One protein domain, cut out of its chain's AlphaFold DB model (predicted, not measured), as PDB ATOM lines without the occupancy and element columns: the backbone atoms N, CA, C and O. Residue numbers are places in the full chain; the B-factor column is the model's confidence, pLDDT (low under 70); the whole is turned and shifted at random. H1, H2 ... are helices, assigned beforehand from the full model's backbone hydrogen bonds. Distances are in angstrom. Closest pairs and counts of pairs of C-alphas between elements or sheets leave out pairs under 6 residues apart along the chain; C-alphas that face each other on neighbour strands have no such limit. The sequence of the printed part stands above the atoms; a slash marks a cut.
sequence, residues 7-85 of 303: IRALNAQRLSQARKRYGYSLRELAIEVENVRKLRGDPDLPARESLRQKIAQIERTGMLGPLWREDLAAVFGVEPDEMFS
ATOM      1  N   ILE A   7     -38.329 -17.887  -3.288       72.62
ATOM      2  CA  ILE A   7     -38.713 -16.526  -3.678       72.62
ATOM      3  C   ILE A   7     -38.282 -15.517  -2.608       72.62
ATOM      4  O   ILE A   7     -37.789 -14.431  -2.918       72.62
ATOM      5  N   ARG A   8     -38.410 -15.882  -1.330       80.00
ATOM      6  CA  ARG A   8     -38.018 -15.015  -0.211       80.00
ATOM      7  C   ARG A   8     -36.507 -14.824  -0.179       80.00
ATOM      8  O   ARG A   8     -36.034 -13.695  -0.058       80.00
ATOM      9  N   ALA A   9     -35.745 -15.901  -0.353       78.75
ATOM     10  CA  ALA A   9     -34.288 -15.815  -0.426       78.75
ATOM     11  C   ALA A   9     -33.830 -14.888  -1.569       78.75
ATOM     12  O   ALA A   9     -32.963 -14.036  -1.367       78.75
ATOM     13  N   LEU A  10     -34.475 -14.988  -2.736       80.69
ATOM     14  CA  LEU A  10     -34.176 -14.149  -3.894       80.69
ATOM     15  C   LEU A  10     -34.502 -12.667  -3.648       80.69
ATOM     16  O   LEU A  10     -33.686 -11.800  -3.954       80.69
ATOM     17  N   ASN A  11     -35.651 -12.361  -3.038       84.25
ATOM     18  CA  ASN A  11     -36.029 -10.986  -2.691       84.25
ATOM     19  C   ASN A  11     -35.032 -10.337  -1.722       84.25
ATOM     20  O   ASN A  11     -34.621  -9.192  -1.922       84.25
ATOM     21  N   ALA A  12     -34.605 -11.081  -0.697       86.38
ATOM     22  CA  ALA A  12     -33.587 -10.632   0.248       86.38
ATOM     23  C   ALA A  12     -32.247 -10.343  -0.449       86.38
ATOM     24  O   ALA A  12     -31.631  -9.297  -0.218       86.38
ATOM     25  N   GLN A  13     -31.817 -11.240  -1.345       86.50
ATOM     26  CA  GLN A  13     -30.584 -11.079  -2.112       86.50
ATOM     27  C   GLN A  13     -30.637  -9.857  -3.036       86.50
ATOM     28  O   GLN A  13     -29.701  -9.056  -3.026       86.50
ATOM     29  N   ARG A  14     -31.720  -9.690  -3.804       86.06
ATOM     30  CA  ARG A  14     -31.894  -8.572  -4.746       86.06
ATOM     31  C   ARG A  14     -31.874  -7.226  -4.037       86.06
ATOM     32  O   ARG A  14     -31.148  -6.332  -4.464       86.06
ATOM     33  N   LEU A  15     -32.584  -7.107  -2.914       89.31
ATOM     34  CA  LEU A  15     -32.568  -5.888  -2.106       89.31
ATOM     35  C   LEU A  15     -31.159  -5.576  -1.580       89.31
ATOM     36  O   LEU A  15     -30.682  -4.451  -1.722       89.31
ATOM     37  N   SER A  16     -30.463  -6.582  -1.041       88.06
ATOM     38  CA  SER A  16     -29.097  -6.412  -0.529       88.06
ATOM     39  C   SER A  16     -28.102  -6.025  -1.629       88.06
ATOM     40  O   SER A  16     -27.234  -5.174  -1.417       88.06
ATOM     41  N   GLN A  17     -28.223  -6.625  -2.817       86.75
ATOM     42  CA  GLN A  17     -27.387  -6.309  -3.975       86.75
ATOM     43  C   GLN A  17     -27.665  -4.908  -4.517       86.75
ATOM     44  O   GLN A  17     -26.710  -4.164  -4.730       86.75
ATOM     45  N   ALA A  18     -28.934  -4.528  -4.692       84.50
ATOM     46  CA  ALA A  18     -29.313  -3.184  -5.120       84.50
ATOM     47  C   ALA A  18     -28.753  -2.142  -4.147       84.50
ATOM     48  O   ALA A  18     -28.023  -1.238  -4.549       84.50
ATOM     49  N   ARG A  19     -28.960  -2.344  -2.844       91.94
ATOM     50  CA  ARG A  19     -28.430  -1.456  -1.811       91.94
ATOM     51  C   ARG A  19     -26.904  -1.296  -1.906       91.94
ATOM     52  O   ARG A  19     -26.411  -0.174  -1.885       91.94
ATOM     53  N   LYS A  20     -26.155  -2.397  -2.049       87.31
ATOM     54  CA  LYS A  20     -24.687  -2.358  -2.210       87.31
ATOM     55  C   LYS A  20     -24.252  -1.683  -3.514       87.31
ATOM     56  O   LYS A  20     -23.294  -0.921  -3.494       87.31
ATOM     57  N   ARG A  21     -24.946  -1.947  -4.626       80.38
ATOM     58  CA  ARG A  21     -24.651  -1.383  -5.953       80.38
ATOM     59  C   ARG A  21     -24.800   0.137  -5.977       80.38
ATOM     60  O   ARG A  21     -23.952   0.809  -6.547       80.38
ATOM     61  N   TYR A  22     -25.848   0.656  -5.344       77.88
ATOM     62  CA  TYR A  22     -26.109   2.095  -5.240       77.88
ATOM     63  C   TYR A  22     -25.402   2.754  -4.041       77.88
ATOM     64  O   TYR A  22     -25.590   3.937  -3.789       77.88
ATOM     65  N   GLY A  23     -24.577   2.004  -3.300       82.88
ATOM     66  CA  GLY A  23     -23.774   2.533  -2.195       82.88
ATOM     67  C   GLY A  23     -24.563   2.898  -0.936       82.88
ATOM     68  O   GLY A  23     -24.003   3.509  -0.033       82.88
ATOM     69  N   TYR A  24     -25.834   2.507  -0.834       87.31
ATOM     70  CA  TYR A  24     -26.672   2.862   0.304       87.31
ATOM     71  C   TYR A  24     -26.330   2.045   1.562       87.31
ATOM     72  O   TYR A  24     -26.288   0.807   1.587       87.31
ATOM     73  N   SER A  25     -26.181   2.729   2.687       90.44
ATOM     74  CA  SER A  25     -26.353   2.131   4.009       90.44
ATOM     75  C   SER A  25     -27.838   1.855   4.282       90.44
ATOM     76  O   SER A  25     -28.731   2.418   3.651       90.44
ATOM     77  N   LEU A  26     -28.143   1.008   5.270       89.62
ATOM     78  CA  LEU A  26     -29.536   0.793   5.700       89.62
ATOM     79  C   LEU A  26     -30.211   2.092   6.170       89.62
ATOM     80  O   LEU A  26     -31.428   2.220   6.085       89.62
ATOM     81  N   ARG A  27     -29.425   3.037   6.699       88.50
ATOM     82  CA  ARG A  27     -29.918   4.333   7.168       88.50
ATOM     83  C   ARG A  27     -30.261   5.249   5.997       88.50
ATOM     84  O   ARG A  27     -31.307   5.880   6.038       88.50
ATOM     85  N   GLU A  28     -29.413   5.296   4.976       86.06
ATOM     86  CA  GLU A  28     -29.672   6.074   3.758       86.06
ATOM     87  C   GLU A  28     -30.857   5.502   2.985       86.06
ATOM     88  O   GLU A  28     -31.760   6.248   2.631       86.06
ATOM     89  N   LEU A  29     -30.952   4.176   2.854       90.12
ATOM     90  CA  LEU A  29     -32.114   3.550   2.219       90.12
ATOM     91  C   LEU A  29     -33.422   3.858   2.972       90.12
ATOM     92  O   LEU A  29     -34.456   4.077   2.353       90.12
ATOM     93  N   ALA A  30     -33.388   3.927   4.306       91.38
ATOM     94  CA  ALA A  30     -34.551   4.338   5.093       91.38
ATOM     95  C   ALA A  30     -34.939   5.812   4.868       91.38
ATOM     96  O   ALA A  30     -36.125   6.132   4.919       91.38
ATOM     97  N   ILE A  31     -33.962   6.696   4.622       87.50
ATOM     98  CA  ILE A  31     -34.210   8.099   4.256       87.50
ATOM     99  C   ILE A  31     -34.866   8.165   2.875       87.50
ATOM    100  O   ILE A  31     -35.862   8.864   2.719       87.50
ATOM    101  N   GLU A  32     -34.378   7.401   1.899       86.31
ATOM    102  CA  GLU A  32     -34.960   7.428   0.553       86.31
ATOM    103  C   GLU A  32     -36.370   6.838   0.499       86.31
ATOM    104  O   GLU A  32     -37.245   7.400  -0.152       86.31
ATOM    105  N   VAL A  33     -36.647   5.769   1.252       90.44
ATOM    106  CA  VAL A  33     -38.021   5.251   1.382       90.44
ATOM    107  C   VAL A  33     -38.947   6.305   2.001       90.44
ATOM    108  O   VAL A  33     -40.077   6.482   1.548       90.44
ATOM    109  N   GLU A  34     -38.480   7.036   3.018       89.31
ATOM    110  CA  GLU A  34     -39.243   8.150   3.593       89.31
ATOM    111  C   GLU A  34     -39.499   9.254   2.551       89.31
ATOM    112  O   GLU A  34     -40.616   9.767   2.474       89.31
ATOM    113  N   ASN A  35     -38.500   9.600   1.731       85.81
ATOM    114  CA  ASN A  35     -38.631  10.593   0.662       85.81
ATOM    115  C   ASN A  35     -39.661  10.164  -0.393       85.81
ATOM    116  O   ASN A  35     -40.524  10.962  -0.754       85.81
ATOM    117  N   VAL A  36     -39.625   8.902  -0.833       88.31
ATOM    118  CA  VAL A  36     -40.606   8.332  -1.773       88.31
ATOM    119  C   VAL A  36     -42.027   8.456  -1.226       88.31
ATOM    120  O   VAL A  36     -42.922   8.930  -1.924       88.31
ATOM    121  N   ARG A  37     -42.244   8.094   0.041       89.00
ATOM    122  CA  ARG A  37     -43.573   8.181   0.669       89.00
ATOM    123  C   ARG A  37     -44.041   9.622   0.877       89.00
ATOM    124  O   ARG A  37     -45.219   9.916   0.692       89.00
ATOM    125  N   LYS A  38     -43.122  10.548   1.182       85.69
ATOM    126  CA  LYS A  38     -43.417  11.994   1.223       85.69
ATOM    127  C   LYS A  38     -43.852  12.528  -0.136       85.69
ATOM    128  O   LYS A  38     -44.835  13.256  -0.203       85.69
ATOM    129  N   LEU A  39     -43.140  12.157  -1.202       82.38
ATOM    130  CA  LEU A  39     -43.473  12.557  -2.572       82.38
ATOM    131  C   LEU A  39     -44.825  11.988  -3.024       82.38
ATOM    132  O   LEU A  39     -45.551  12.657  -3.751       82.38
ATOM    133  N   ARG A  40     -45.179  10.785  -2.556       84.81
ATOM    134  CA  ARG A  40     -46.482  10.146  -2.797       84.81
ATOM    135  C   ARG A  40     -47.635  10.794  -2.016       84.81
ATOM    136  O   ARG A  40     -48.788  10.649  -2.412       84.81
ATOM    137  N   GLY A  41     -47.329  11.528  -0.943       82.12
ATOM    138  CA  GLY A  41     -48.319  12.183  -0.084       82.12
ATOM    139  C   GLY A  41     -48.915  11.273   0.994       82.12
ATOM    140  O   GLY A  41     -50.059  11.485   1.396       82.12
ATOM    141  N   ASP A  42     -48.168  10.268   1.461       82.62
ATOM    142  CA  ASP A  42     -48.669   9.323   2.464       82.62
ATOM    143  C   ASP A  42     -48.952  10.029   3.812       82.62
ATOM    144  O   ASP A  42     -48.083  10.735   4.333       82.62
ATOM    145  N   PRO A  43     -50.144   9.832   4.414       67.94
ATOM    146  CA  PRO A  43     -50.592  10.603   5.578       67.94
ATOM    147  C   PRO A  43     -49.946  10.185   6.908       67.94
ATOM    148  O   PRO A  43     -50.014  10.944   7.872       67.94
ATOM    149  N   ASP A  44     -49.323   9.003   6.977       79.94
ATOM    150  CA  ASP A  44     -48.663   8.487   8.182       79.94
ATOM    151  C   ASP A  44     -47.286   7.904   7.831       79.94
ATOM    152  O   ASP A  44     -47.161   6.811   7.270       79.94
ATOM    153  N   LEU A  45     -46.237   8.678   8.120       81.69
ATOM    154  CA  LEU A  45     -44.853   8.326   7.817       81.69
ATOM    155  C   LEU A  45     -44.199   7.696   9.052       81.69
ATOM    156  O   LEU A  45     -43.967   8.394  10.044       81.69
ATOM    157  N   PRO A  46     -43.834   6.401   9.006       85.62
ATOM    158  CA  PRO A  46     -43.159   5.759  10.122       85.62
ATOM    159  C   PRO A  46     -41.827   6.440  10.439       85.62
ATOM    160  O   PRO A  46     -41.123   6.918   9.547       85.62
ATOM    161  N   ALA A  47     -41.423   6.394  11.710       87.38
ATOM    162  CA  ALA A  47     -40.105   6.864  12.110       87.38
ATOM    163  C   ALA A  47     -38.999   6.136  11.318       87.38
ATOM    164  O   ALA A  47     -39.052   4.921  11.104       87.38
ATOM    165  N   ARG A  48     -37.947   6.870  10.937       86.38
ATOM    166  CA  ARG A  48     -36.803   6.352  10.154       86.38
ATOM    167  C   ARG A  48     -36.193   5.081  10.732       86.38
ATOM    168  O   ARG A  48     -35.780   4.192   9.995       86.38
ATOM    169  N   GLU A  49     -36.143   4.990  12.056       87.50
ATOM    170  CA  GLU A  49     -35.603   3.823  12.747       87.50
ATOM    171  C   GLU A  49     -36.481   2.579  12.539       87.50
ATOM    172  O   GLU A  49     -35.962   1.488  12.304       87.50
ATOM    173  N   SER A  50     -37.804   2.744  12.502       88.00
ATOM    174  CA  SER A  50     -38.747   1.675  12.162       88.00
ATOM    175  C   SER A  50     -38.609   1.245  10.699       88.00
ATOM    176  O   SER A  50     -38.611   0.045  10.419       88.00
ATOM    177  N   LEU A  51     -38.414   2.191   9.770       89.69
ATOM    178  CA  LEU A  51     -38.145   1.882   8.358       89.69
ATOM    179  C   LEU A  51     -36.842   1.086   8.207       89.69
ATOM    180  O   LEU A  51     -36.831   0.026   7.583       89.69
ATOM    181  N   ARG A  52     -35.766   1.533   8.861       94.00
ATOM    182  CA  ARG A  52     -34.464   0.852   8.876       94.00
ATOM    183  C   ARG A  52     -34.568  -0.574   9.414       94.00
ATOM    184  O   ARG A  52     -34.027  -1.503   8.810       94.00
ATOM    185  N   GLN A  53     -35.264  -0.766  10.536       90.88
ATOM    186  CA  GLN A  53     -35.490  -2.089  11.126       90.88
ATOM    187  C   GLN A  53     -36.294  -2.990  10.192       90.88
ATOM    188  O   GLN A  53     -35.978  -4.175  10.058       90.88
ATOM    189  N   LYS A  54     -37.296  -2.432   9.504       90.25
ATOM    190  CA  LYS A  54     -38.113  -3.188   8.558       90.25
ATOM    191  C   LYS A  54     -37.318  -3.609   7.327       90.25
ATOM    192  O   LYS A  54     -37.369  -4.781   6.970       90.25
ATOM    193  N   ILE A  55     -36.509  -2.719   6.757       91.12
ATOM    194  CA  ILE A  55     -35.587  -3.038   5.656       91.12
ATOM    195  C   ILE A  55     -34.613  -4.146   6.085       91.12
ATOM    196  O   ILE A  55     -34.452  -5.133   5.373       91.12
ATOM    197  N   ALA A  56     -34.034  -4.054   7.286       91.00
ATOM    198  CA  ALA A  56     -33.152  -5.098   7.814       91.00
ATOM    199  C   ALA A  56     -33.876  -6.444   8.028       91.00
ATOM    200  O   ALA A  56     -33.285  -7.509   7.855       91.00
ATOM    201  N   GLN A  57     -35.157  -6.417   8.407       90.62
ATOM    202  CA  GLN A  57     -35.987  -7.618   8.498       90.62
ATOM    203  C   GLN A  57     -36.254  -8.216   7.111       90.62
ATOM    204  O   GLN A  57     -36.194  -9.439   6.968       90.62
ATOM    205  N   ILE A  58     -36.511  -7.388   6.095       89.75
ATOM    206  CA  ILE A  58     -36.721  -7.825   4.707       89.75
ATOM    207  C   ILE A  58     -35.431  -8.439   4.147       89.75
ATOM    208  O   ILE A  58     -35.483  -9.550   3.631       89.75
ATOM    209  N   GLU A  59     -34.266  -7.809   4.341       90.31
ATOM    210  CA  GLU A  59     -32.970  -8.376   3.924       90.31
ATOM    211  C   GLU A  59     -32.649  -9.714   4.613       90.31
ATOM    212  O   GLU A  59     -31.883 -10.510   4.080       90.31
ATOM    213  N   ARG A  60     -33.229  -9.988   5.788       86.75
ATOM    214  CA  ARG A  60     -33.018 -11.250   6.515       86.75
ATOM    215  C   ARG A  60     -34.028 -12.335   6.154       86.75
ATOM    216  O   ARG A  60     -33.687 -13.511   6.143       86.75
ATOM    217  N   THR A  61     -35.286 -11.954   5.955       85.50
ATOM    218  CA  THR A  61     -36.411 -12.901   5.856       85.50
ATOM    219  C   THR A  61     -36.975 -13.025   4.451       85.50
ATOM    220  O   THR A  61     -37.710 -13.973   4.185       85.50
ATOM    221  N   GLY A  62     -36.699 -12.057   3.574       82.62
ATOM    222  CA  GLY A  62     -37.262 -11.995   2.230       82.62
ATOM    223  C   GLY A  62     -38.760 -11.714   2.170       82.62
ATOM    224  O   GLY A  62     -39.343 -11.737   1.086       82.62
ATOM    225  N   MET A  63     -39.403 -11.483   3.319       84.69
ATOM    226  CA  MET A  63     -40.832 -11.196   3.394       84.69
ATOM    227  C   MET A  63     -41.089  -9.759   2.967       84.69
ATOM    228  O   MET A  63     -40.925  -8.826   3.753       84.69
ATOM    229  N   LEU A  64     -41.509  -9.606   1.717       81.19
ATOM    230  CA  LEU A  64     -41.799  -8.328   1.098       81.19
ATOM    231  C   LEU A  64     -43.304  -8.219   0.839       81.19
ATOM    232  O   LEU A  64     -43.864  -9.002   0.076       81.19
ATOM    233  N   GLY A  65     -43.962  -7.271   1.505       81.81
ATOM    234  CA  GLY A  65     -45.360  -6.941   1.225       81.81
ATOM    235  C   GLY A  65     -45.492  -6.048  -0.017       81.81
ATOM    236  O   GLY A  65     -44.514  -5.399  -0.387       81.81
ATOM    237  N   PRO A  66     -46.688  -5.956  -0.628       79.62
ATOM    238  CA  PRO A  66     -46.912  -5.199  -1.865       79.62
ATOM    239  C   PRO A  66     -46.529  -3.716  -1.739       79.62
ATOM    240  O   PRO A  66     -45.802  -3.205  -2.578       79.62
ATOM    241  N   LEU A  67     -46.882  -3.060  -0.629       83.25
ATOM    242  CA  LEU A  67     -46.506  -1.659  -0.388       83.25
ATOM    243  C   LEU A  67     -44.983  -1.454  -0.336       83.25
ATOM    244  O   LEU A  67     -44.441  -0.543  -0.947       83.25
ATOM    245  N   TRP A  68     -44.270  -2.353   0.348       88.38
ATOM    246  CA  TRP A  68     -42.808  -2.286   0.436       88.38
ATOM    247  C   TRP A  68     -42.121  -2.597  -0.892       88.38
ATOM    248  O   TRP A  68     -41.020  -2.111  -1.138       88.38
ATOM    249  N   ARG A  69     -42.753  -3.416  -1.735       87.19
ATOM    250  CA  ARG A  69     -42.284  -3.712  -3.088       87.19
ATOM    251  C   ARG A  69     -42.284  -2.443  -3.937       87.19
ATOM    252  O   ARG A  69     -41.277  -2.158  -4.573       87.19
ATOM    253  N   GLU A  70     -43.368  -1.675  -3.887       85.81
ATOM    254  CA  GLU A  70     -43.476  -0.390  -4.583       85.81
ATOM    255  C   GLU A  70     -42.503   0.650  -4.033       85.81
ATOM    256  O   GLU A  70     -41.791   1.286  -4.802       85.81
ATOM    257  N   ASP A  71     -42.437   0.805  -2.707       88.94
ATOM    258  CA  ASP A  71     -41.545   1.780  -2.073       88.94
ATOM    259  C   ASP A  71     -40.082   1.556  -2.450       88.94
ATOM    260  O   ASP A  71     -39.375   2.491  -2.815       88.94
ATOM    261  N   LEU A  72     -39.615   0.307  -2.359       90.62
ATOM    262  CA  LEU A  72     -38.222  -0.018  -2.642       90.62
ATOM    263  C   LEU A  72     -37.914   0.099  -4.133       90.62
ATOM    264  O   LEU A  72     -36.858   0.616  -4.474       90.62
ATOM    265  N   ALA A  73     -38.827  -0.321  -5.009       87.88
ATOM    266  CA  ALA A  73     -38.650  -0.169  -6.450       87.88
ATOM    267  C   ALA A  73     -38.564   1.310  -6.858       87.88
ATOM    268  O   ALA A  73     -37.643   1.703  -7.575       87.88
ATOM    269  N   ALA A  74     -39.428   2.152  -6.281       86.06
ATOM    270  CA  ALA A  74     -39.409   3.595  -6.492       86.06
ATOM    271  C   ALA A  74     -38.103   4.255  -6.018       86.06
ATOM    272  O   ALA A  74     -37.598   5.137  -6.708       86.06
ATOM    273  N   VAL A  75     -37.505   3.807  -4.901       88.50
ATOM    274  CA  VAL A  75     -36.186   4.315  -4.461       88.50
ATOM    275  C   VAL A  75     -35.103   4.069  -5.513       88.50
ATOM    276  O   VAL A  75     -34.233   4.913  -5.712       88.50
ATOM    277  N   PHE A  76     -35.145   2.923  -6.193       85.06
ATOM    278  CA  PHE A  76     -34.160   2.573  -7.217       85.06
ATOM    279  C   PHE A  76     -34.565   3.014  -8.633       85.06
ATOM    280  O   PHE A  76     -33.815   2.745  -9.570       85.06
ATOM    281  N   GLY A  77     -35.709   3.690  -8.792       81.69
ATOM    282  CA  GLY A  77     -36.201   4.180 -10.082       81.69
ATOM    283  C   GLY A  77     -36.543   3.072 -11.083       81.69
ATOM    284  O   GLY A  77     -36.398   3.282 -12.283       81.69
ATOM    285  N   VAL A  78     -36.945   1.898 -10.595       82.25
ATOM    286  CA  VAL A  78     -37.293   0.720 -11.407       82.25
ATOM    287  C   VAL A  78     -38.727   0.293 -11.130       82.25
ATOM    288  O   VAL A  78     -39.284   0.599 -10.073       82.25
ATOM    289  N   GLU A  79     -39.324  -0.456 -12.050       80.94
ATOM    290  CA  GLU A  79     -40.663  -1.002 -11.831       80.94
ATOM    291  C   GLU A  79     -40.643  -2.113 -10.754       80.94
ATOM    292  O   GLU A  79     -39.687  -2.899 -10.678       80.94
ATOM    293  N   PRO A  80     -41.695  -2.256  -9.919       81.62
ATOM    294  CA  PRO A  80     -41.767  -3.297  -8.885       81.62
ATOM    295  C   PRO A  80     -41.563  -4.716  -9.429       81.62
ATOM    296  O   PRO A  80     -41.028  -5.597  -8.746       81.62
ATOM    297  N   ASP A  81     -41.990  -4.951 -10.665       78.25
ATOM    298  CA  ASP A  81     -41.863  -6.232 -11.354       78.25
ATOM    299  C   ASP A  81     -40.478  -6.457 -11.949       78.25
ATOM    300  O   ASP A  81     -39.959  -7.569 -11.880       78.25
ATOM    301  N   GLU A  82     -39.807  -5.399 -12.387       76.81
ATOM    302  CA  GLU A  82     -38.400  -5.466 -12.775       76.81
ATOM    303  C   GLU A  82     -37.511  -5.835 -11.575       76.81
ATOM    304  O   GLU A  82     -36.620  -6.681 -11.678       76.81
ATOM    305  N   MET A  83     -37.795  -5.264 -10.399       79.06
ATOM    306  CA  MET A  83     -36.974  -5.481  -9.207       79.06
ATOM    307  C   MET A  83     -37.300  -6.776  -8.455       79.06
ATOM    308  O   MET A  83     -36.403  -7.436  -7.925       79.06
ATOM    309  N   PHE A  84     -38.576  -7.153  -8.357       78.62
ATOM    310  CA  PHE A  84     -39.015  -8.197  -7.424       78.62
ATOM    311  C   PHE A  84     -39.876  -9.299  -8.055       78.62
ATOM    312  O   PHE A  84     -40.369 -10.152  -7.311       78.62
ATOM    313  N   SER A  85     -40.081  -9.341  -9.380       68.62
ATOM    314  CA  SER A  85     -40.883 -10.427  -9.959       68.62
ATOM    315  C   SER A  85     -40.189 -11.763  -9.781       68.62
ATOM    316  O   SER A  85     -38.975 -11.908  -9.981       68.62
TER     317      SER A  85
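This is residues 7 to 85 of the 303 residues of an uncharacterized protein of Mycobacterium intracellulare 1956 (UniProt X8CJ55). Three long helices form an arch, with H3 bridging H1 and H2; the shorter H4 sits in the mouth of the arch, apart from H3, where it packs on H2 and is near H1, and small H5 packs on H4. The 79 printed residues include five named helices, H1 to H5 in order, and no named strand: all helix. The whole is compact, radius of gyration of the C-alphas 11.4 A, spanning 31 by 23 by 22 A.

H1, residues 7 to 21, touches residues 58 to 61 alone of H3, residues 48 to 61, at a steep tilt of 54 degrees, closest C-alphas Ala 12 and Glu 59, 4.4 A. H2, residues 26 to 40, touches H3, closest C-alphas Ala 30 and Arg 52, 5.1 A. H4, residues 66 to 75, touches H2 about perpendicular, 78 degrees, closest C-alphas Glu 32 and Val 75, 6.0 A. H5, residues 80 to 84, touches H4, closest C-alphas Ala 73 and Pro 80, 5.0 A. In H1 to H5 every O i to N i+4 pair is within hydrogen-bond range.

H1, 20.8 A long, begins at C-alpha 7 (-38.713, -16.526, -3.678). H2 measures 21.1 A and H3 19.7 A. H5 ends at C-alpha 84 (-39.015, -8.197, -7.424).

The printed part has no cut and no long link. Residues 43 and 85 have pLDDT under 70.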